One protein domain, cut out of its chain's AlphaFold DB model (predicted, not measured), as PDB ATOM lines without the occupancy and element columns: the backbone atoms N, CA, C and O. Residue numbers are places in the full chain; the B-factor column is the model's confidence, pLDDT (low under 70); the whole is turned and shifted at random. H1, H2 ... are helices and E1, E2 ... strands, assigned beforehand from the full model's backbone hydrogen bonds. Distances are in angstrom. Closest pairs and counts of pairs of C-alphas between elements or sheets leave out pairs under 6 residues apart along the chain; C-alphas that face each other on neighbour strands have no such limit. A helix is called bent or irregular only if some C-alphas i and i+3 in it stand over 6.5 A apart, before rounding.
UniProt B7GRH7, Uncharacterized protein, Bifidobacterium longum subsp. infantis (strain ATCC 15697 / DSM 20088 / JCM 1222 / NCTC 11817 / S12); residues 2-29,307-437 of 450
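Overview. This is residues 2 to 29 and 307 to 437 of the 450 residues of an uncharacterized protein of Bifidobacterium longum subsp. infantis (strain ATCC 15697 / DSM 20088 / JCM 1222 / NCTC 11817 / S12) (UniProt B7GRH7). A strongly twisted sheet of four strands makes one end of an elongated body, with arm H3b of a bent helix packed on it; the other arm, H3a, runs on to the other end, where H2 lies side by side with it and H1 meets its first residues. The 159 printed residues, class mixed, hold four named helices and four named strands, ordered H1 E1 E2 H2 H3 E3 E4 H4; the sheet, E2 E1 E3 E4, is all antiparallel. The whole is only just compact, close to loose: radius of gyration of the C-alphas 18.0 A, spans 53 by 33 by 24 A.

Arrangement. Start at E1, residues 319 to 326, a hairpin with antiparallel E2, residues 331 to 337; N 324 and O 334, 2.8 A apart, are within hydrogen-bond range. E3, residues 400 to 408, is antiparallel to E1, with N 323 and O 403 at 2.8 A, and forms a hairpin with antiparallel E4, residues 411 to 419, with N 404 and O 416 at 2.9 A. H3, residues 357 to 394, assigned as one helix by its hydrogen bonds, is bent: C-alphas 379 and 382 are 7.6 A apart, and arms H3a, 357 to 379, and H3b, 382 to 394, stand about perpendicular at 83 degrees. Both arms and the sheet make two layers, helices on one face. H3b's closest C-alphas to E2 are Lys 389 and Pro 332, 6.2 A. H3a stands at the sheet's level, height 1.8 A over a local plane of just 6 C-alphas. H2, residues 341 to 349, and H3a touch as a helical hairpin, a shallow tilt of 8 degrees, closest C-alphas Phe 348 and Ala 363, 5.3 A. H1, residues 6 to 21, only just touches H3a, with 3 pairs of C-alphas within 8 A, closest Val 20 and Pro 357, 6.9 A. H4, residues 426 to 429, only grazes the sheet. Each O i to N i+4 pair is within range in H1 and H2, 17 of 19 in H3a and 6 of 9 in H3b; H4 is too short for one.

Along the chain. Find C-alpha 6 at (110.097, 209.446, 122.511), where H1 begins its 20.8 A. H3a runs 33.1 A from C-alpha 357 at (114.943, 191.792, 134.599), and E3 26.4 A.

Size, cuts and confidence. Residues 30 to 306 are not printed; C-alphas 29 and 307 are 22.6 A apart across the cut. Of the links printed whole, none is long. pLDDT is under 70 at residues 2 to 4 and 6.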
ATOM      1  N   LEU A   2     117.437 205.824 122.979       66.31
ATOM      2  CA  LEU A   2     116.264 205.964 123.865       66.31
ATOM      3  C   LEU A   2     116.078 207.385 124.443       66.31
ATOM      4  O   LEU A   2     114.962 207.882 124.505       66.31
ATOM      5  N   ARG A   3     117.172 208.089 124.779       64.31
ATOM      6  CA  ARG A   3     117.134 209.481 125.286       64.31
ATOM      7  C   ARG A   3     116.635 210.528 124.274       64.31
ATOM      8  O   ARG A   3     116.329 211.643 124.671       64.31
ATOM      9  N   THR A   4     116.639 210.219 122.979       59.66
ATOM     10  CA  THR A   4     116.447 211.205 121.898       59.66
ATOM     11  C   THR A   4     115.213 210.929 121.040       59.66
ATOM     12  O   THR A   4     114.895 211.739 120.174       59.66
ATOM     13  N   THR A   5     114.513 209.813 121.269       71.81
ATOM     14  CA  THR A   5     113.378 209.376 120.445       71.81
ATOM     15  C   THR A   5     112.222 208.918 121.344       71.81
ATOM     16  O   THR A   5     112.223 207.767 121.782       71.81
ATOM     17  N   PRO A   6     111.205 209.766 121.600       69.38
ATOM     18  CA  PRO A   6     110.097 209.446 122.511       69.38
ATOM     19  C   PRO A   6     109.332 208.159 122.169       69.38
ATOM     20  O   PRO A   6     108.817 207.487 123.058       69.38
ATOM     21  N   GLY A   7     109.269 207.789 120.884       75.69
ATOM     22  CA  GLY A   7     108.659 206.531 120.445       75.69
ATOM     23  C   GLY A   7     109.380 205.288 120.975       75.69
ATOM     24  O   GLY A   7     108.713 204.345 121.385       75.69
ATOM     25  N   LEU A   8     110.715 205.319 121.046       81.19
ATOM     26  CA  LEU A   8     111.513 204.182 121.513       81.19
ATOM     27  C   LEU A   8     111.413 203.988 123.031       81.19
ATOM     28  O   LEU A   8     111.449 202.853 123.486       81.19
ATOM     29  N   LEU A   9     111.259 205.064 123.816       80.06
ATOM     30  CA  LEU A   9     111.005 204.938 125.258       80.06
ATOM     31  C   LEU A   9     109.651 204.264 125.513       80.06
ATOM     32  O   LEU A   9     109.575 203.314 126.280       80.06
ATOM     33  N   ARG A  10     108.592 204.687 124.812       83.56
ATOM     34  CA  ARG A  10     107.277 204.035 124.937       83.56
ATOM     35  C   ARG A  10     107.303 202.566 124.528       83.56
ATOM     36  O   ARG A  10     106.566 201.766 125.092       83.56
ATOM     37  N   GLU A  11     108.096 202.214 123.521       87.69
ATOM     38  CA  GLU A  11     108.275 200.823 123.106       87.69
ATOM     39  C   GLU A  11     109.082 200.017 124.131       87.69
ATOM     40  O   GLU A  11     108.725 198.877 124.416       87.69
ATOM     41  N   PHE A  12     110.114 200.619 124.730       90.38
ATOM     42  CA  PHE A  12     110.887 200.029 125.822       90.38
ATOM     43  C   PHE A  12     109.999 199.695 127.028       90.38
ATOM     44  O   PHE A  12     109.956 198.532 127.426       90.38
ATOM     45  N   GLU A  13     109.220 200.662 127.521       90.94
ATOM     46  CA  GLU A  13     108.276 200.456 128.632       90.94
ATOM     47  C   GLU A  13     107.215 199.409 128.273       90.94
ATOM     48  O   GLU A  13     106.992 198.451 129.008       90.94
ATOM     49  N   ARG A  14     106.608 199.507 127.080       90.56
ATOM     50  CA  ARG A  14     105.620 198.519 126.612       90.56
ATOM     51  C   ARG A  14     106.196 197.104 126.567       90.56
ATOM     52  O   ARG A  14     105.503 196.150 126.909       90.56
ATOM     53  N   SER A  15     107.439 196.961 126.112       92.44
ATOM     54  CA  SER A  15     108.123 195.673 126.061       92.44
ATOM     55  C   SER A  15     108.403 195.134 127.461       92.44
ATOM     56  O   SER A  15     108.179 193.949 127.701       92.44
ATOM     57  N   TYR A  16     108.847 195.986 128.387       93.81
ATOM     58  CA  TYR A  16     109.052 195.611 129.785       93.81
ATOM     59  C   TYR A  16     107.755 195.118 130.433       93.81
ATOM     60  O   TYR A  16     107.731 194.013 130.973       93.81
ATOM     61  N   HIS A  17     106.663 195.865 130.283       92.88
ATOM     62  CA  HIS A  17     105.338 195.467 130.755       92.88
ATOM     63  C   HIS A  17     104.909 194.106 130.195       92.88
ATOM     64  O   HIS A  17     104.707 193.151 130.943       92.88
ATOM     65  N   ALA A  18     104.894 193.963 128.868       92.00
ATOM     66  CA  ALA A  18     104.408 192.749 128.214       92.00
ATOM     67  C   ALA A  18     105.268 191.497 128.483       92.00
ATOM     68  O   ALA A  18     104.760 190.373 128.461       92.00
ATOM     69  N   ASN A  19     106.580 191.661 128.684       91.50
ATOM     70  CA  ASN A  19     107.519 190.537 128.750       91.50
ATOM     71  C   ASN A  19     108.078 190.258 130.148       91.50
ATOM     72  O   ASN A  19     108.693 189.203 130.333       91.50
ATOM     73  N   VAL A  20     107.896 191.172 131.102       91.12
ATOM     74  CA  VAL A  20     108.442 191.065 132.460       91.12
ATOM     75  C   VAL A  20     107.365 191.355 133.496       91.12
ATOM     76  O   VAL A  20     107.002 190.431 134.214       91.12
ATOM     77  N   LEU A  21     106.874 192.595 133.569       89.06
ATOM     78  CA  LEU A  21     106.094 193.063 134.718       89.06
ATOM     79  C   LEU A  21     104.700 192.429 134.794       89.06
ATOM     80  O   LEU A  21     104.317 191.935 135.846       89.06
ATOM     81  N   ASP A  22     103.979 192.373 133.674       88.44
ATOM     82  CA  ASP A  22     102.571 191.946 133.648       88.44
ATOM     83  C   ASP A  22     102.429 190.433 133.396       88.44
ATOM     84  O   ASP A  22     101.357 189.915 133.066       88.44
ATOM     85  N   ARG A  23     103.533 189.684 133.487       85.62
ATOM     86  CA  ARG A  23     103.510 188.233 133.308       85.62
ATOM     87  C   ARG A  23     103.004 187.546 134.566       85.62
ATOM     88  O   ARG A  23     103.444 187.843 135.665       85.62
ATOM     89  N   LYS A  24     102.221 186.479 134.381       78.12
ATOM     90  CA  LYS A  24     101.757 185.611 135.479       78.12
ATOM     91  C   LYS A  24     102.892 185.054 136.360       78.12
ATOM     92  O   LYS A  24     102.688 184.823 137.539       78.12
ATOM     93  N   ASN A  25     104.076 184.846 135.776       80.06
ATOM     94  CA  ASN A  25     105.282 184.396 136.480       80.06
ATOM     95  C   ASN A  25     106.359 185.494 136.456       80.06
ATOM     96  O   ASN A  25     107.522 185.209 136.153       80.06
ATOM     97  N   ALA A  26     105.959 186.753 136.646       82.44
ATOM     98  CA  ALA A  26     106.899 187.856 136.780       82.44
ATOM     99  C   ALA A  26     107.912 187.537 137.897       82.44
ATOM    100  O   ALA A  26     107.540 186.933 138.909       82.44
ATOM    101  N   PRO A  27     109.199 187.887 137.724       84.19
ATOM    102  CA  PRO A  27     110.150 187.830 138.823       84.19
ATOM    103  C   PRO A  27     109.635 188.648 140.013       84.19
ATOM    104  O   PRO A  27     108.918 189.632 139.844       84.19
ATOM    105  N   THR A  28     110.008 188.252 141.225       86.56
ATOM    106  CA  THR A  28     109.688 189.041 142.411       86.56
ATOM    107  C   THR A  28     110.531 190.312 142.468       86.56
ATOM    108  O   THR A  28     111.636 190.385 141.907       86.56
ATOM    109  N   GLY A  29     110.017 191.307 143.192       82.44
ATOM    110  CA  GLY A  29     110.785 192.483 143.557       82.44
ATOM    111  C   GLY A  29     111.912 192.140 144.544       82.44
ATOM    112  O   GLY A  29     112.005 191.012 145.044       82.44
ATOM    113  N   GLY A 307     105.607 212.731 132.973       87.56
ATOM    114  CA  GLY A 307     105.678 211.432 132.299       87.56
ATOM    115  C   GLY A 307     107.109 210.901 132.278       87.56
ATOM    116  O   GLY A 307     107.657 210.593 131.215       87.56
ATOM    117  N   LEU A 308     107.751 210.909 133.445       90.94
ATOM    118  CA  LEU A 308     109.147 210.550 133.623       90.94
ATOM    119  C   LEU A 308     109.349 209.036 133.492       90.94
ATOM    120  O   LEU A 308     108.442 208.258 133.782       90.94
ATOM    121  N   PRO A 309     110.562 208.591 133.110       91.94
ATOM    122  CA  PRO A 309     110.930 207.187 133.228       91.94
ATOM    123  C   PRO A 309     110.738 206.693 134.662       91.94
ATOM    124  O   PRO A 309     111.041 207.418 135.618       91.94
ATOM    125  N   THR A 310     110.291 205.454 134.798       94.00
ATOM    126  CA  THR A 310     110.046 204.823 136.093       94.00
ATOM    127  C   THR A 310     111.146 203.830 136.450       94.00
ATOM    128  O   THR A 310     111.769 203.232 135.575       94.00
ATOM    129  N   ILE A 311     111.380 203.645 137.743       95.62
ATOM    130  CA  ILE A 311     112.192 202.557 138.309       95.62
ATOM    131  C   ILE A 311     111.358 201.801 139.341       95.62
ATOM    132  O   ILE A 311     110.223 202.184 139.604       95.62
ATOM    133  N   TYR A 312     111.888 200.741 139.943       95.06
ATOM    134  CA  TYR A 312     111.223 200.027 141.031       95.06
ATOM    135  C   TYR A 312     109.776 199.637 140.710       95.06
ATOM    136  O   TYR A 312     108.873 199.837 141.518       95.06
ATOM    137  N   MET A 313     109.564 199.076 139.515       94.69
ATOM    138  CA  MET A 313     108.253 198.587 139.070       94.69
ATOM    139  C   MET A 313     107.163 199.677 139.020       94.69
ATOM    140  O   MET A 313     105.984 199.377 139.179       94.69
ATOM    141  N   GLY A 314     107.544 200.938 138.775       93.56
ATOM    142  CA  GLY A 314     106.596 202.016 138.456       93.56
ATOM    143  C   GLY A 314     106.834 203.352 139.160       93.56
ATOM    144  O   GLY A 314     106.120 204.307 138.874       93.56
ATOM    145  N   LEU A 315     107.832 203.465 140.044       95.69
ATOM    146  CA  LEU A 315     108.170 204.709 140.740       95.69
ATOM    147  C   LEU A 315     108.718 205.754 139.749       95.69
ATOM    148  O   LEU A 315     109.804 205.542 139.198       95.69
ATOM    149  N   PRO A 316     108.053 206.909 139.558       95.25
ATOM    150  CA  PRO A 316     108.553 207.960 138.679       95.25
ATOM    151  C   PRO A 316     109.869 208.540 139.189       95.25
ATOM    152  O   PRO A 316     109.970 208.993 140.332       95.25
ATOM    153  N   LEU A 317     110.883 208.577 138.325       95.44
ATOM    154  CA  LEU A 317     112.228 209.001 138.692       95.44
ATOM    155  C   LEU A 317     112.358 210.538 138.665       95.44
ATOM    156  O   LEU A 317     112.955 211.148 137.762       95.44
ATOM    157  N   ARG A 318     111.741 211.164 139.673       96.00
ATOM    158  CA  ARG A 318     111.744 212.611 139.930       96.00
ATOM    159  C   ARG A 318     113.047 213.076 140.572       96.00
ATOM    160  O   ARG A 318     113.779 212.305 141.184       96.00
ATOM    161  N   CYS A 319     113.348 214.364 140.425       97.50
ATOM    162  CA  CYS A 319     114.493 214.960 141.105       97.50
ATOM    163  C   CYS A 319     114.178 215.105 142.602       97.50
ATOM    164  O   CYS A 319     113.209 215.768 142.968       97.50
ATOM    165  N   GLU A 320     115.003 214.496 143.451       98.06
ATOM    166  CA  GLU A 320     114.834 214.484 144.904       98.06
ATOM    167  C   GLU A 320     116.101 214.983 145.612       98.06
ATOM    168  O   GLU A 320     117.234 214.719 145.188       98.06
ATOM    169  N   TYR A 321     115.897 215.700 146.713       98.69
ATOM    170  CA  TYR A 321     116.930 216.319 147.535       98.69
ATOM    171  C   TYR A 321     116.859 215.728 148.926       98.69
ATOM    172  O   TYR A 321     115.784 215.675 149.512       98.69
ATOM    173  N   ARG A 322     118.016 215.393 149.487       98.69
ATOM    174  CA  ARG A 322     118.151 215.083 150.902       98.69
ATOM    175  C   ARG A 322     118.829 216.241 151.612       98.69
ATOM    176  O   ARG A 322     120.017 216.487 151.399       98.69
ATOM    177  N   CYS A 323     118.081 216.958 152.439       98.81
ATOM    178  CA  CYS A 323     118.571 218.102 153.195       98.81
ATOM    179  C   CYS A 323     118.869 217.685 154.635       98.81
ATOM    180  O   CYS A 323     117.969 217.279 155.362       98.81
ATOM    181  N   PHE A 324     120.117 217.822 155.070       98.75
ATOM    182  CA  PHE A 324     120.489 217.638 156.467       98.75
ATOM    183  C   PHE A 324     120.368 218.961 157.206       98.75
ATOM    184  O   PHE A 324     120.935 219.970 156.776       98.75
ATOM    185  N   ILE A 325     119.659 218.949 158.325       98.56
ATOM    186  CA  ILE A 325     119.340 220.130 159.124       98.56
ATOM    187  C   ILE A 325     119.567 219.858 160.610       98.56
ATOM    188  O   ILE A 325     119.466 218.721 161.067       98.56
ATOM    189  N   ASP A 326     119.881 220.908 161.356       98.12
ATOM    190  CA  ASP A 326     119.988 220.896 162.810       98.12
ATOM    191  C   ASP A 326     118.884 221.787 163.385       98.12
ATOM    192  O   ASP A 326     118.904 223.013 163.226       98.12
ATOM    193  N   CYS A 327     117.892 221.159 164.011       97.81
ATOM    194  CA  CYS A 327     116.742 221.860 164.565       97.81
ATOM    195  C   CYS A 327     117.069 222.544 165.901       97.81
ATOM    196  O   CYS A 327     116.359 223.478 166.271       97.81
ATOM    197  N   ASP A 328     118.157 222.164 166.580       96.88
ATOM    198  CA  ASP A 328     118.592 222.811 167.821       96.88
ATOM    199  C   ASP A 328     119.318 224.126 167.514       96.88
ATOM    200  O   ASP A 328     119.057 225.159 168.131       96.88
ATOM    201  N   THR A 329     120.232 224.108 166.538       96.88
ATOM    202  CA  THR A 329     121.017 225.297 166.151       96.88
ATOM    203  C   THR A 329     120.355 226.142 165.070       96.88
ATOM    204  O   THR A 329     120.818 227.249 164.793       96.88
ATOM    205  N   LYS A 330     119.258 225.650 164.480       97.56
ATOM    206  CA  LYS A 330     118.546 226.283 163.362       97.56
ATOM    207  C   LYS A 330     119.451 226.471 162.137       97.56
ATOM    208  O   LYS A 330     119.348 227.461 161.411       97.56
ATOM    209  N   GLU A 331     120.331 225.499 161.889       96.56
ATOM    210  CA  GLU A 331     121.301 225.529 160.792       96.56
ATOM    211  C   GLU A 331     121.051 224.438 159.735       96.56
ATOM    212  O   GLU A 331     120.835 223.273 160.074       96.56
ATOM    213  N   PRO A 332     121.195 224.756 158.436       97.62
ATOM    214  CA  PRO A 332     121.416 223.743 157.413       97.62
ATOM    215  C   PRO A 332     122.807 223.117 157.588       97.62
ATOM    216  O   PRO A 332     123.810 223.820 157.741       97.62
ATOM    217  N   LEU A 333     122.885 221.791 157.516       98.25
ATOM    218  CA  LEU A 333     124.126 221.021 157.643       98.25
ATOM    219  C   LEU A 333     124.698 220.588 156.290       98.25
ATOM    220  O   LEU A 333     125.912 220.424 156.167       98.25
ATOM    221  N   GLY A 334     123.840 220.419 155.285       98.19
ATOM    222  CA  GLY A 334     124.226 220.123 153.909       98.19
ATOM    223  C   GLY A 334     123.062 219.573 153.087       98.19
ATOM    224  O   GLY A 334     121.983 219.324 153.614       98.19
ATOM    225  N   ILE A 335     123.279 219.394 151.787       98.62
ATOM    226  CA  ILE A 335     122.282 218.873 150.847       98.62
ATOM    227  C   ILE A 335     122.946 217.866 149.906       98.62
ATOM    228  O   ILE A 335     124.087 218.078 149.483       98.62
ATOM    229  N   HIS A 336     122.255 216.766 149.613       98.56
ATOM    230  CA  HIS A 336     122.744 215.677 148.763       98.56
ATOM    231  C   HIS A 336     121.687 215.280 147.721       98.56
ATOM    232  O   HIS A 336     120.495 215.335 148.042       98.56
ATOM    233  N   PRO A 337     122.066 214.873 146.493       98.12
ATOM    234  CA  PRO A 337     121.110 214.283 145.561       98.12
ATOM    235  C   PRO A 337     120.626 212.942 146.117       98.12
ATOM    236  O   PRO A 337     121.441 212.064 146.390       98.12
ATOM    237  N   TYR A 338     119.312 212.766 146.277       97.00
ATOM    238  CA  TYR A 338     118.759 211.505 146.793       97.00
ATOM    239  C   TYR A 338     119.136 210.328 145.877       97.00
ATOM    240  O   TYR A 338     119.583 209.277 146.333       97.00
ATOM    241  N   TRP A 339     119.037 210.553 144.566       96.81
ATOM    242  CA  TRP A 339     119.447 209.625 143.518       96.81
ATOM    243  C   TRP A 339     120.932 209.807 143.164       96.81
ATOM    244  O   TRP A 339     121.271 210.259 142.073       96.81
ATOM    245  N   ASP A 340     121.833 209.528 144.110       97.44
ATOM    246  CA  ASP A 340     123.279 209.667 143.893       97.44
ATOM    247  C   ASP A 340     123.775 208.714 142.779       97.44
ATOM    248  O   ASP A 340     123.625 207.494 142.908       97.44
ATOM    249  N   PRO A 341     124.434 209.218 141.715       97.19
ATOM    250  CA  PRO A 341     124.883 208.385 140.601       97.19
ATOM    251  C   PRO A 341     125.785 207.217 140.985       97.19
ATOM    252  O   PRO A 341     125.692 206.164 140.358       97.19
ATOM    253  N   LYS A 342     126.652 207.357 141.993       96.00
ATOM    254  CA  LYS A 342     127.543 206.261 142.398       96.00
ATOM    255  C   LYS A 342     126.746 205.149 143.060       96.00
ATOM    256  O   LYS A 342     126.944 203.987 142.725       96.00
ATOM    257  N   VAL A 343     125.838 205.504 143.967       95.00
ATOM    258  CA  VAL A 343     125.015 204.521 144.684       95.00
ATOM    259  C   VAL A 343     124.026 203.841 143.747       95.00
ATOM    260  O   VAL A 343     123.936 202.618 143.759       95.00
ATOM    261  N   MET A 344     123.334 204.604 142.902       95.94
ATOM    262  CA  MET A 344     122.325 204.047 142.001       95.94
ATOM    263  C   MET A 344     122.945 203.146 140.932       95.94
ATOM    264  O   MET A 344     122.458 202.038 140.708       95.94
ATOM    265  N   ASN A 345     124.062 203.558 140.318       94.94
ATOM    266  CA  ASN A 345     124.751 202.691 139.360       94.94
ATOM    267  C   ASN A 345     125.283 201.419 140.032       94.94
ATOM    268  O   ASN A 345     125.137 200.345 139.457       94.94
ATOM    269  N   HIS A 346     125.817 201.518 141.253       94.56
ATOM    270  CA  HIS A 346     126.257 200.348 142.010       94.56
ATOM    271  C   HIS A 346     125.091 199.397 142.342       94.56
ATOM    272  O   HIS A 346     125.190 198.196 142.099       94.56
ATOM    273  N   ARG A 347     123.954 199.926 142.819       93.19
ATOM    274  CA  ARG A 347     122.748 199.140 143.138       93.19
ATOM    275  C   ARG A 347     122.231 198.354 141.938       93.19
ATOM    276  O   ARG A 347     121.838 197.207 142.109       93.19
ATOM    277  N   PHE A 348     122.191 198.964 140.755       93.94
ATOM    278  CA  PHE A 348     121.588 198.327 139.584       93.94
ATOM    279  C   PHE A 348     122.552 197.454 138.776       93.94
ATOM    280  O   PHE A 348     122.098 196.573 138.052       93.94
ATOM    281  N   ARG A 349     123.868 197.695 138.855       91.19
ATOM    282  CA  ARG A 349     124.859 197.010 138.002       91.19
ATOM    283  C   ARG A 349     125.716 195.993 138.744       91.19
ATOM    284  O   ARG A 349     126.121 195.010 138.131       91.19
ATOM    285  N   ASP A 350     125.968 196.208 140.033       92.19
ATOM    286  CA  ASP A 350     127.017 195.478 140.751       92.19
ATOM    287  C   ASP A 350     126.474 194.581 141.874       92.19
ATOM    288  O   ASP A 350     127.211 193.748 142.403       92.19
ATOM    289  N   TRP A 351     125.209 194.750 142.271       88.94
ATOM    290  CA  TRP A 351     124.587 193.908 143.295       88.94
ATOM    291  C   TRP A 351     124.314 192.482 142.787       88.94
ATOM    292  O   TRP A 351     124.170 192.287 141.579       88.94
ATOM    293  N   PRO A 352     124.208 191.478 143.685       88.62
ATOM    294  CA  PRO A 352     124.000 190.078 143.297       88.62
ATOM    295  C   PRO A 352     122.748 189.824 142.442       88.62
ATOM    296  O   PRO A 352     122.707 188.855 141.690       88.62
ATOM    297  N   ASP A 353     121.737 190.688 142.547       88.38
ATOM    298  CA  ASP A 353     120.479 190.621 141.800       88.38
ATOM    299  C   ASP A 353     120.491 191.446 140.498       88.38
ATOM    300  O   ASP A 353     119.441 191.613 139.879       88.38
ATOM    301  N   SER A 354     121.642 191.954 140.041       89.25
ATOM    302  CA  SER A 354     121.742 192.814 138.846       89.25
ATOM    303  C   SER A 354     121.297 192.136 137.541       89.25
ATOM    304  O   SER A 354     120.910 192.809 136.583       89.25
ATOM    305  N   ASP A 355     121.286 190.802 137.507       89.56
ATOM    306  CA  ASP A 355     120.758 190.019 136.389       89.56
ATOM    307  C   ASP A 355     119.224 189.906 136.378       89.56
ATOM    308  O   ASP A 355     118.654 189.485 135.365       89.56
ATOM    309  N   ASN A 356     118.541 190.319 137.455       90.69
ATOM    310  CA  ASN A 356     117.084 190.374 137.509       90.69
ATOM    311  C   ASN A 356     116.554 191.335 136.416       90.69
ATOM    312  O   ASN A 356     117.045 192.464 136.295       90.69
ATOM    313  N   PRO A 357     115.541 190.936 135.622       92.50
ATOM    314  CA  PRO A 357     114.943 191.792 134.599       92.50
ATOM    315  C   PRO A 357     114.495 193.176 135.094       92.50
ATOM    316  O   PRO A 357     114.661 194.149 134.359       92.50
ATOM    317  N   HIS A 358     113.991 193.291 136.329       93.81
ATOM    318  CA  HIS A 358     113.642 194.578 136.940       93.81
ATOM    319  C   HIS A 358     114.889 195.449 137.161       93.81
ATOM    320  O   HIS A 358     114.875 196.626 136.817       93.81
ATOM    321  N   MET A 359     116.003 194.878 137.634       93.69
ATOM    322  CA  MET A 359     117.255 195.629 137.825       93.69
ATOM    323  C   MET A 359     117.873 196.073 136.499       93.69
ATOM    324  O   MET A 359     118.364 197.196 136.384       93.69
ATOM    325  N   ARG A 360     117.791 195.236 135.459       93.56
ATOM    326  CA  ARG A 360     118.236 195.602 134.104       93.56
ATOM    327  C   ARG A 360     117.398 196.727 133.507       93.56
ATOM    328  O   ARG A 360     117.958 197.630 132.883       93.56
ATOM    329  N   HIS A 361     116.080 196.675 133.698       94.88
ATOM    330  CA  HIS A 361     115.172 197.753 133.322       94.88
ATOM    331  C   HIS A 361     115.563 199.061 134.023       94.88
ATOM    332  O   HIS A 361     115.859 200.060 133.360       94.88
ATOM    333  N   ASP A 362     115.680 199.021 135.349       95.56
ATOM    334  CA  ASP A 362     115.975 200.192 136.169       95.56
ATOM    335  C   ASP A 362     117.360 200.779 135.861       95.56
ATOM    336  O   ASP A 362     117.518 201.998 135.805       95.56
ATOM    337  N   ALA A 363     118.358 199.942 135.550       95.44
ATOM    338  CA  ALA A 363     119.677 200.390 135.104       95.44
ATOM    339  C   ALA A 363     119.608 201.238 133.822       95.44
ATOM    340  O   ALA A 363     120.352 202.214 133.679       95.44
ATOM    341  N   VAL A 364     118.741 200.865 132.872       94.50
ATOM    342  CA  VAL A 364     118.543 201.600 131.615       94.50
ATOM    343  C   VAL A 364     117.757 202.883 131.867       94.50
ATOM    344  O   VAL A 364     118.214 203.951 131.446       94.50
ATOM    345  N   ALA A 365     116.634 202.801 132.585       94.38
ATOM    346  CA  ALA A 365     115.800 203.953 132.924       94.38
ATOM    347  C   ALA A 365     116.596 205.010 133.710       94.38
ATOM    348  O   ALA A 365     116.630 206.188 133.333       94.38
ATOM    349  N   TYR A 366     117.345 204.579 134.730       96.25
ATOM    350  CA  TYR A 366     118.219 205.446 135.508       96.25
ATOM    351  C   TYR A 366     119.316 206.061 134.644       96.25
ATOM    352  O   TYR A 366     119.454 207.283 134.608       96.25
ATOM    353  N   ALA A 367     120.046 205.254 133.866       94.12
ATOM    354  CA  ALA A 367     121.083 205.776 132.985       94.12
ATOM    355  C   ALA A 367     120.517 206.799 131.993       94.12
ATOM    356  O   ALA A 367     121.195 207.762 131.644       94.12
ATOM    357  N   MET A 368     119.282 206.641 131.515       92.19
ATOM    358  CA  MET A 368     118.637 207.630 130.651       92.19
ATOM    359  C   MET A 368     118.380 208.964 131.352       92.19
ATOM    360  O   MET A 368     118.607 210.015 130.744       92.19
ATOM    361  N   ARG A 369     117.926 208.907 132.603       93.56
ATOM    362  CA  ARG A 369     117.420 210.037 133.386       93.56
ATOM    363  C   ARG A 369     118.504 210.744 134.215       93.56
ATOM    364  O   ARG A 369     118.386 211.943 134.457       93.56
ATOM    365  N   GLU A 370     119.598 210.062 134.553       96.06
ATOM    366  CA  GLU A 370     120.710 210.564 135.379       96.06
ATOM    367  C   GLU A 370     121.228 211.955 134.943       96.06
ATOM    368  O   GLU A 370     121.285 212.852 135.789       96.06
ATOM    369  N   PRO A 371     121.532 212.237 133.654       96.12
ATOM    370  CA  PRO A 371     122.076 213.544 133.278       96.12
ATOM    371  C   PRO A 371     121.088 214.702 133.457       96.12
ATOM    372  O   PRO A 371     121.501 215.835 133.700       96.12
ATOM    373  N   SER A 372     119.782 214.474 133.284       94.81
ATOM    374  CA  SER A 372     118.779 215.511 133.546       94.81
ATOM    375  C   SER A 372     118.501 215.647 135.042       94.81
ATOM    376  O   SER A 372     118.456 216.780 135.505       94.81
ATOM    377  N   LEU A 373     118.462 214.546 135.806       96.12
ATOM    378  CA  LEU A 373     118.350 214.592 137.272       96.12
ATOM    379  C   LEU A 373     119.454 215.436 137.898       96.12
ATOM    380  O   LEU A 373     119.173 216.315 138.707       96.12
ATOM    381  N   MET A 374     120.710 215.189 137.515       98.19
ATOM    382  CA  MET A 374     121.846 215.904 138.096       98.19
ATOM    383  C   MET A 374     121.879 217.369 137.660       98.19
ATOM    384  O   MET A 374     122.213 218.230 138.466       98.19
ATOM    385  N   ARG A 375     121.473 217.684 136.422       97.88
ATOM    386  CA  ARG A 375     121.327 219.083 135.983       97.88
ATOM    387  C   ARG A 375     120.236 219.815 136.758       97.88
ATOM    388  O   ARG A 375     120.463 220.943 137.178       97.88
ATOM    389  N   GLU A 376     119.076 219.193 136.953       97.25
ATOM    390  CA  GLU A 376     117.971 219.762 137.732       97.25
ATOM    391  C   GLU A 376     118.366 219.980 139.193       97.25
ATOM    392  O   GLU A 376     118.143 221.070 139.727       97.25
ATOM    393  N   TYR A 377     119.003 218.975 139.800       98.44
ATOM    394  CA  TYR A 377     119.527 219.046 141.157       98.44
ATOM    395  C   TYR A 377     120.528 220.196 141.293       98.44
ATOM    396  O   TYR A 377     120.330 221.089 142.108       98.44
ATOM    397  N   GLU A 378     121.569 220.240 140.459       98.50
ATOM    398  CA  GLU A 378     122.595 221.286 140.527       98.50
ATOM    399  C   GLU A 378     122.026 222.689 140.287       98.50
ATOM    400  O   GLU A 378     122.403 223.631 140.982       98.50
ATOM    401  N   ALA A 379     121.071 222.823 139.362       98.25
ATOM    402  CA  ALA A 379     120.433 224.100 139.062       98.25
ATOM    403  C   ALA A 379     119.551 224.626 140.207       98.25
ATOM    404  O   ALA A 379     119.374 225.837 140.319       98.25
ATOM    405  N   THR A 380     118.984 223.748 141.045       98.44
ATOM    406  CA  THR A 380     117.964 224.151 142.035       98.44
ATOM    407  C   THR A 380     118.274 223.780 143.489       98.44
ATOM    408  O   THR A 380     117.574 224.246 144.386       98.44
ATOM    409  N   LYS A 381     119.374 223.072 143.780       98.31
ATOM    410  CA  LYS A 381     119.775 222.707 145.155       98.31
ATOM    411  C   LYS A 381     119.939 223.915 146.080       98.31
ATOM    412  O   LYS A 381     119.559 223.845 147.243       98.31
ATOM    413  N   SER A 382     120.465 225.032 145.573       98.44
ATOM    414  CA  SER A 382     120.648 226.257 146.366       98.44
ATOM    415  C   SER A 382     119.314 226.913 146.725       98.44
ATOM    416  O   SER A 382     119.170 227.424 147.832       98.44
ATOM    417  N   LEU A 383     118.335 226.864 145.813       98.44
ATOM    418  CA  LEU A 383     116.977 227.355 146.048       98.44
ATOM    419  C   LEU A 383     116.275 226.509 147.117       98.44
ATOM    420  O   LEU A 383     115.760 227.050 148.091       98.44
ATOM    421  N   VAL A 384     116.329 225.181 146.974       98.62
ATOM    422  CA  VAL A 384     115.760 224.248 147.958       98.62
ATOM    423  C   VAL A 384     116.399 224.459 149.331       98.62
ATOM    424  O   VAL A 384     115.685 224.608 150.317       98.62
ATOM    425  N   ALA A 385     117.730 224.553 149.406       98.44
ATOM    426  CA  ALA A 385     118.434 224.786 150.666       98.44
ATOM    427  C   ALA A 385     118.042 226.118 151.334       98.44
ATOM    428  O   ALA A 385     117.940 226.177 152.561       98.44
ATOM    429  N   ALA A 386     117.807 227.176 150.550       98.50
ATOM    430  CA  ALA A 386     117.354 228.464 151.068       98.50
ATOM    431  C   ALA A 386     115.954 228.360 151.694       98.50
ATOM    432  O   ALA A 386     115.777 228.773 152.837       98.50
ATOM    433  N   HIS A 387     114.995 227.729 151.013       98.56
ATOM    434  CA  HIS A 387     113.646 227.561 151.557       98.56
ATOM    435  C   HIS A 387     113.582 226.558 152.713       98.56
ATOM    436  O   HIS A 387     112.835 226.767 153.664       98.56
ATOM    437  N   VAL A 388     114.400 225.498 152.710       98.62
ATOM    438  CA  VAL A 388     114.513 224.604 153.877       98.62
ATOM    439  C   VAL A 388     115.008 225.379 155.100       98.62
ATOM    440  O   VAL A 388     114.500 225.180 156.202       98.62
ATOM    441  N   LYS A 389     115.950 226.315 154.925       98.31
ATOM    442  CA  LYS A 389     116.420 227.177 156.018       98.31
ATOM    443  C   LYS A 389     115.293 228.025 156.619       98.31
ATOM    444  O   LYS A 389     115.297 228.256 157.824       98.31
ATOM    445  N   GLU A 390     114.326 228.462 155.813       98.25
ATOM    446  CA  GLU A 390     113.164 229.237 156.276       98.25
ATOM    447  C   GLU A 390     112.202 228.417 157.149       98.25
ATOM    448  O   GLU A 390     111.465 229.000 157.946       98.25
ATOM    449  N   LEU A 391     112.212 227.082 157.043       98.25
ATOM    450  CA  LEU A 391     111.422 226.198 157.909       98.25
ATOM    451  C   LEU A 391     111.998 226.122 159.329       98.25
ATOM    452  O   LEU A 391     111.240 226.033 160.293       98.25
ATOM    453  N   LEU A 392     113.326 226.186 159.475       98.06
ATOM    454  CA  LEU A 392     114.024 225.875 160.731       98.06
ATOM    455  C   LEU A 392     113.518 226.660 161.952       98.06
ATOM    456  O   LEU A 392     113.310 226.026 162.988       98.06
ATOM    457  N   PRO A 393     113.270 227.988 161.882       97.00
ATOM    458  CA  PRO A 393     112.777 228.739 163.035       97.00
ATOM    459  C   PRO A 393     111.441 228.226 163.587       97.00
ATOM    460  O   PRO A 393     111.219 228.323 164.789       97.00
ATOM    461  N   GLY A 394     110.571 227.684 162.727       96.38
ATOM    462  CA  GLY A 394     109.270 227.124 163.111       96.38
ATOM    463  C   GLY A 394     109.271 225.607 163.323       96.38
ATOM    464  O   GLY A 394     108.283 225.068 163.813       96.38
ATOM    465  N   LEU A 395     110.357 224.920 162.953       97.69
ATOM    466  CA  LEU A 395     110.496 223.475 163.094       97.69
ATOM    467  C   LEU A 395     110.899 223.132 164.530       97.69
ATOM    468  O   LEU A 395     112.075 223.185 164.903       97.69
ATOM    469  N   ASP A 396     109.883 222.839 165.336       96.56
ATOM    470  CA  ASP A 396     109.995 222.527 166.762       96.56
ATOM    471  C   ASP A 396     110.257 221.031 166.981       96.56
ATOM    472  O   ASP A 396     109.393 220.269 167.406       96.56
ATOM    473  N   LEU A 397     111.459 220.602 166.596       97.06
ATOM    474  CA  LEU A 397     111.993 219.262 166.827       97.06
ATOM    475  C   LEU A 397     113.382 219.383 167.450       97.06
ATOM    476  O   LEU A 397     114.086 220.364 167.213       97.06
ATOM    477  N   ALA A 398     113.792 218.371 168.209       95.62
ATOM    478  CA  ALA A 398     115.140 218.300 168.766       95.62
ATOM    479  C   ALA A 398     116.089 217.541 167.830       95.62
ATOM    480  O   ALA A 398     115.684 216.595 167.147       95.62
ATOM    481  N   GLY A 399     117.367 217.909 167.843       96.50
ATOM    482  CA  GLY A 399     118.431 217.176 167.164       96.50
ATOM    483  C   GLY A 399     118.525 217.405 165.653       96.50
ATOM    484  O   GLY A 399     118.058 218.403 165.097       96.50
ATOM    485  N   GLN A 400     119.209 216.472 164.984       98.00
ATOM    486  CA  GLN A 400     119.557 216.571 163.568       98.00
ATOM    487  C   GLN A 400     118.687 215.654 162.721       98.00
ATOM    488  O   GLN A 400     118.517 214.478 163.034       98.00
ATOM    489  N   TRP A 401     118.196 216.186 161.605       98.50
ATOM    490  CA  TRP A 401     117.245 215.507 160.735       98.50
ATOM    491  C   TRP A 401     117.711 215.496 159.283       98.50
ATOM    492  O   TRP A 401     118.420 216.393 158.821       98.50
ATOM    493  N   SER A 402     117.297 214.460 158.568       98.38
ATOM    494  CA  SER A 402     117.262 214.397 157.115       98.38
ATOM    495  C   SER A 402     115.842 214.721 156.670       98.38
ATOM    496  O   SER A 402     114.910 214.053 157.108       98.38
ATOM    497  N   LEU A 403     115.687 215.718 155.806       98.69
ATOM    498  CA  LEU A 403     114.430 216.118 155.184       98.69
ATOM    499  C   LEU A 403     114.515 215.870 153.680       98.69
ATOM    500  O   LEU A 403     115.334 216.489 152.993       98.69
ATOM    501  N   ASP A 404     113.665 214.977 153.185       98.44
ATOM    502  CA  ASP A 404     113.603 214.631 151.773       98.44
ATOM    503  C   ASP A 404     112.558 215.507 151.062       98.44
ATOM    504  O   ASP A 404     111.401 215.627 151.484       98.44
ATOM    505  N   VAL A 405     112.989 216.143 149.972       98.69
ATOM    506  CA  VAL A 405     112.180 217.033 149.132       98.69
ATOM    507  C   VAL A 405     112.108 216.449 147.728       98.69
ATOM    508  O   VAL A 405     113.140 216.132 147.144       98.69
ATOM    509  N   MET A 406     110.914 216.369 147.154       98.12
ATOM    510  CA  MET A 406     110.688 215.902 145.787       98.12
ATOM    511  C   MET A 406     110.240 217.046 144.888       98.12
ATOM    512  O   MET A 406     109.369 217.830 145.259       98.12
ATOM    513  N   ARG A 407     110.810 217.131 143.689       96.19
ATOM    514  CA  ARG A 407     110.432 218.114 142.673       96.19
ATOM    515  C   ARG A 407     109.596 217.470 141.568       96.19
ATOM    516  O   ARG A 407     110.028 216.485 140.972       96.19
ATOM    517  N   ASP A 408     108.462 218.085 141.246       93.88
ATOM    518  CA  ASP A 408     107.614 217.753 140.093       93.88
ATOM    519  C   ASP A 408     107.328 219.032 139.289       93.88
ATOM    520  O   ASP A 408     106.547 219.892 139.695       93.88
ATOM    521  N   GLY A 409     108.048 219.214 138.178       90.06
ATOM    522  CA  GLY A 409     108.035 220.473 137.426       90.06
ATOM    523  C   GLY A 409     108.570 221.643 138.258       90.06
ATOM    524  O   GLY A 409     109.753 221.664 138.616       90.06
ATOM    525  N   ASP A 410     107.693 222.601 138.555       92.19
ATOM    526  CA  ASP A 410     107.974 223.780 139.386       92.19
ATOM    527  C   ASP A 410     107.459 223.631 140.831       92.19
ATOM    528  O   ASP A 410     107.610 224.542 141.643       92.19
ATOM    529  N   GLU A 411     106.853 222.487 141.174       95.88
ATOM    530  CA  GLU A 411     106.362 222.205 142.523       95.88
ATOM    531  C   GLU A 411     107.389 221.420 143.347       95.88
ATOM    532  O   GLU A 411     108.035 220.492 142.852       95.88
ATOM    533  N   TYR A 412     107.501 221.776 144.629       98.19
ATOM    534  CA  TYR A 412     108.397 221.143 145.595       98.19
ATOM    535  C   TYR A 412     107.591 220.575 146.760       98.19
ATOM    536  O   TYR A 412     106.847 221.292 147.426       98.19
ATOM    537  N   TRP A 413     107.763 219.286 147.016       98.31
ATOM    538  CA  TRP A 413     106.997 218.524 147.991       98.31
ATOM    539  C   TRP A 413     107.897 218.057 149.127       98.31
ATOM    540  O   TRP A 413     108.943 217.463 148.877       98.31
ATOM    541  N   LEU A 414     107.485 218.287 150.372       98.44
ATOM    542  CA  LEU A 414     108.114 217.679 151.543       98.44
ATOM    543  C   LEU A 414     107.566 216.257 151.681       98.44
ATOM    544  O   LEU A 414     106.370 216.060 151.924       98.44
ATOM    545  N   ILE A 415     108.422 215.260 151.462       96.62
ATOM    546  CA  ILE A 415     107.966 213.880 151.273       96.62
ATOM    547  C   ILE A 415     108.357 212.938 152.404       96.62
ATOM    548  O   ILE A 415     107.591 212.010 152.652       96.62
ATOM    549  N   ASP A 416     109.472 213.159 153.100       96.94
ATOM    550  CA  ASP A 416     109.892 212.272 154.189       96.94
ATOM    551  C   ASP A 416     110.857 212.958 155.162       96.94
ATOM    552  O   ASP A 416     111.545 213.917 154.798       96.94
ATOM    553  N   MET A 417     110.929 212.445 156.390       96.75
ATOM    554  CA  MET A 417     111.874 212.907 157.406       96.75
ATOM    555  C   MET A 417     112.368 211.751 158.276       96.75
ATOM    556  O   MET A 417     111.617 210.836 158.600       96.75
ATOM    557  N   ALA A 418     113.639 211.798 158.675       96.38
ATOM    558  CA  ALA A 418     114.237 210.812 159.576       96.38
ATOM    559  C   ALA A 418     115.400 211.419 160.382       96.38
ATOM    560  O   ALA A 418     115.999 212.399 159.928       96.38
ATOM    561  N   PRO A 419     115.777 210.837 161.538       96.56
ATOM    562  CA  PRO A 419     116.995 211.215 162.252       96.56
ATOM    563  C   PRO A 419     118.225 211.159 161.340       96.56
ATOM    564  O   PRO A 419     118.481 210.144 160.684       96.56
ATOM    565  N   ALA A 420     118.997 212.247 161.305       97.25
ATOM    566  CA  ALA A 420     120.072 212.436 160.334       97.25
ATOM    567  C   ALA A 420     121.110 211.312 160.384       97.25
ATOM    568  O   ALA A 420     121.568 210.861 159.338       97.25
ATOM    569  N   GLU A 421     121.467 210.820 161.576       94.81
ATOM    570  CA  GLU A 421     122.502 209.795 161.726       94.81
ATOM    571  C   GLU A 421     122.147 208.441 161.104       94.81
ATOM    572  O   GLU A 421     123.047 207.635 160.863       94.81
ATOM    573  N   ARG A 422     120.858 208.198 160.841       91.44
ATOM    574  CA  ARG A 422     120.344 206.953 160.255       91.44
ATOM    575  C   ARG A 422     120.106 207.064 158.754       91.44
ATOM    576  O   ARG A 422     119.846 206.060 158.098       91.44
ATOM    577  N   SER A 423     120.189 208.268 158.199       94.94
ATOM    578  CA  SER A 423     119.920 208.509 156.787       94.94
ATOM    579  C   SER A 423     121.169 208.299 155.936       94.94
ATOM    580  O   SER A 423     122.286 208.687 156.301       94.94
ATOM    581  N   ALA A 424     120.980 207.725 154.746       94.06
ATOM    582  CA  ALA A 424     122.059 207.622 153.770       94.06
ATOM    583  C   ALA A 424     122.627 209.015 153.458       94.06
ATOM    584  O   ALA A 424     121.873 209.986 153.385       94.06
ATOM    585  N   TYR A 425     123.945 209.076 153.252       96.50
ATOM    586  CA  TYR A 425     124.745 210.275 152.964       96.50
ATOM    587  C   TYR A 425     125.109 211.170 154.154       96.50
ATOM    588  O   TYR A 425     125.925 212.073 153.991       96.50
ATOM    589  N   TYR A 426     124.637 210.895 155.373       96.88
ATOM    590  CA  TYR A 426     124.982 211.718 156.541       96.88
ATOM    591  C   TYR A 426     126.499 211.869 156.746       96.88
ATOM    592  O   TYR A 426     127.022 212.969 156.941       96.88
ATOM    593  N   GLY A 427     127.235 210.760 156.633       96.00
ATOM    594  CA  GLY A 427     128.689 210.734 156.785       96.00
ATOM    595  C   GLY A 427     129.465 211.412 155.649       96.00
ATOM    596  O   GLY A 427     130.631 211.759 155.844       96.00
ATOM    597  N   GLN A 428     128.847 211.595 154.486       95.62
ATOM    598  CA  GLN A 428     129.433 212.196 153.291       95.62
ATOM    599  C   GLN A 428     129.119 213.693 153.218       95.62
ATOM    600  O   GLN A 428     129.971 214.479 152.813       95.62
ATOM    601  N   THR A 429     127.918 214.079 153.645       97.06
ATOM    602  CA  THR A 429     127.376 215.428 153.476       97.06
ATOM    603  C   THR A 429     127.585 216.299 154.712       97.06
ATOM    604  O   THR A 429     127.977 217.457 154.578       97.06
ATOM    605  N   VAL A 430     127.379 215.769 155.925       98.00
ATOM    606  CA  VAL A 430     127.473 216.572 157.155       98.00
ATOM    607  C   VAL A 430     128.926 216.655 157.635       98.00
ATOM    608  O   VAL A 430     129.551 215.612 157.879       98.00
ATOM    609  N   PRO A 431     129.497 217.860 157.843       97.00
ATOM    610  CA  PRO A 431     130.863 218.014 158.342       97.00
ATOM    611  C   PRO A 431     131.073 217.309 159.686       97.00
ATOM    612  O   PRO A 431     130.271 217.468 160.602       97.00
ATOM    613  N   LYS A 432     132.183 216.571 159.844       96.69
ATOM    614  CA  LYS A 432     132.453 215.746 161.043       96.69
ATOM    615  C   LYS A 432     132.300 216.513 162.363       96.69
ATOM    616  O   LYS A 432     131.740 215.966 163.302       96.69
ATOM    617  N   GLY A 433     132.760 217.766 162.423       96.75
ATOM    618  CA  GLY A 433     132.666 218.614 163.621       96.75
ATOM    619  C   GLY A 433     131.260 219.143 163.936       96.75
ATOM    620  O   GLY A 433     131.040 219.635 165.036       96.75
ATOM    621  N   LYS A 434     130.314 219.034 162.996       96.75
ATOM    622  CA  LYS A 434     128.910 219.420 163.188       96.75
ATOM    623  C   LYS A 434     127.997 218.243 163.534       96.75
ATOM    624  O   LYS A 434     126.847 218.475 163.872       96.75
ATOM    625  N   ARG A 435     128.473 216.998 163.453       97.44
ATOM    626  CA  ARG A 435     127.643 215.803 163.678       97.44
ATOM    627  C   ARG A 435     127.247 215.675 165.144       97.44
ATOM    628  O   ARG A 435     128.122 215.604 166.007       97.44
ATOM    629  N   ARG A 436     125.944 215.581 165.403       95.44
ATOM    630  CA  ARG A 436     125.350 215.388 166.733       95.44
ATOM    631  C   ARG A 436     124.272 214.300 166.648       95.44
ATOM    632  O   ARG A 436     123.093 214.627 166.576       95.44
ATOM    633  N   PRO A 437     124.672 213.016 166.578       91.56
ATOM    634  CA  PRO A 437     123.723 211.906 166.536       91.56
ATOM    635  C   PRO A 437     122.756 211.963 167.718       91.56
ATOM    636  O   PRO A 437     123.188 212.221 168.846       91.56
TER     637      PRO A 437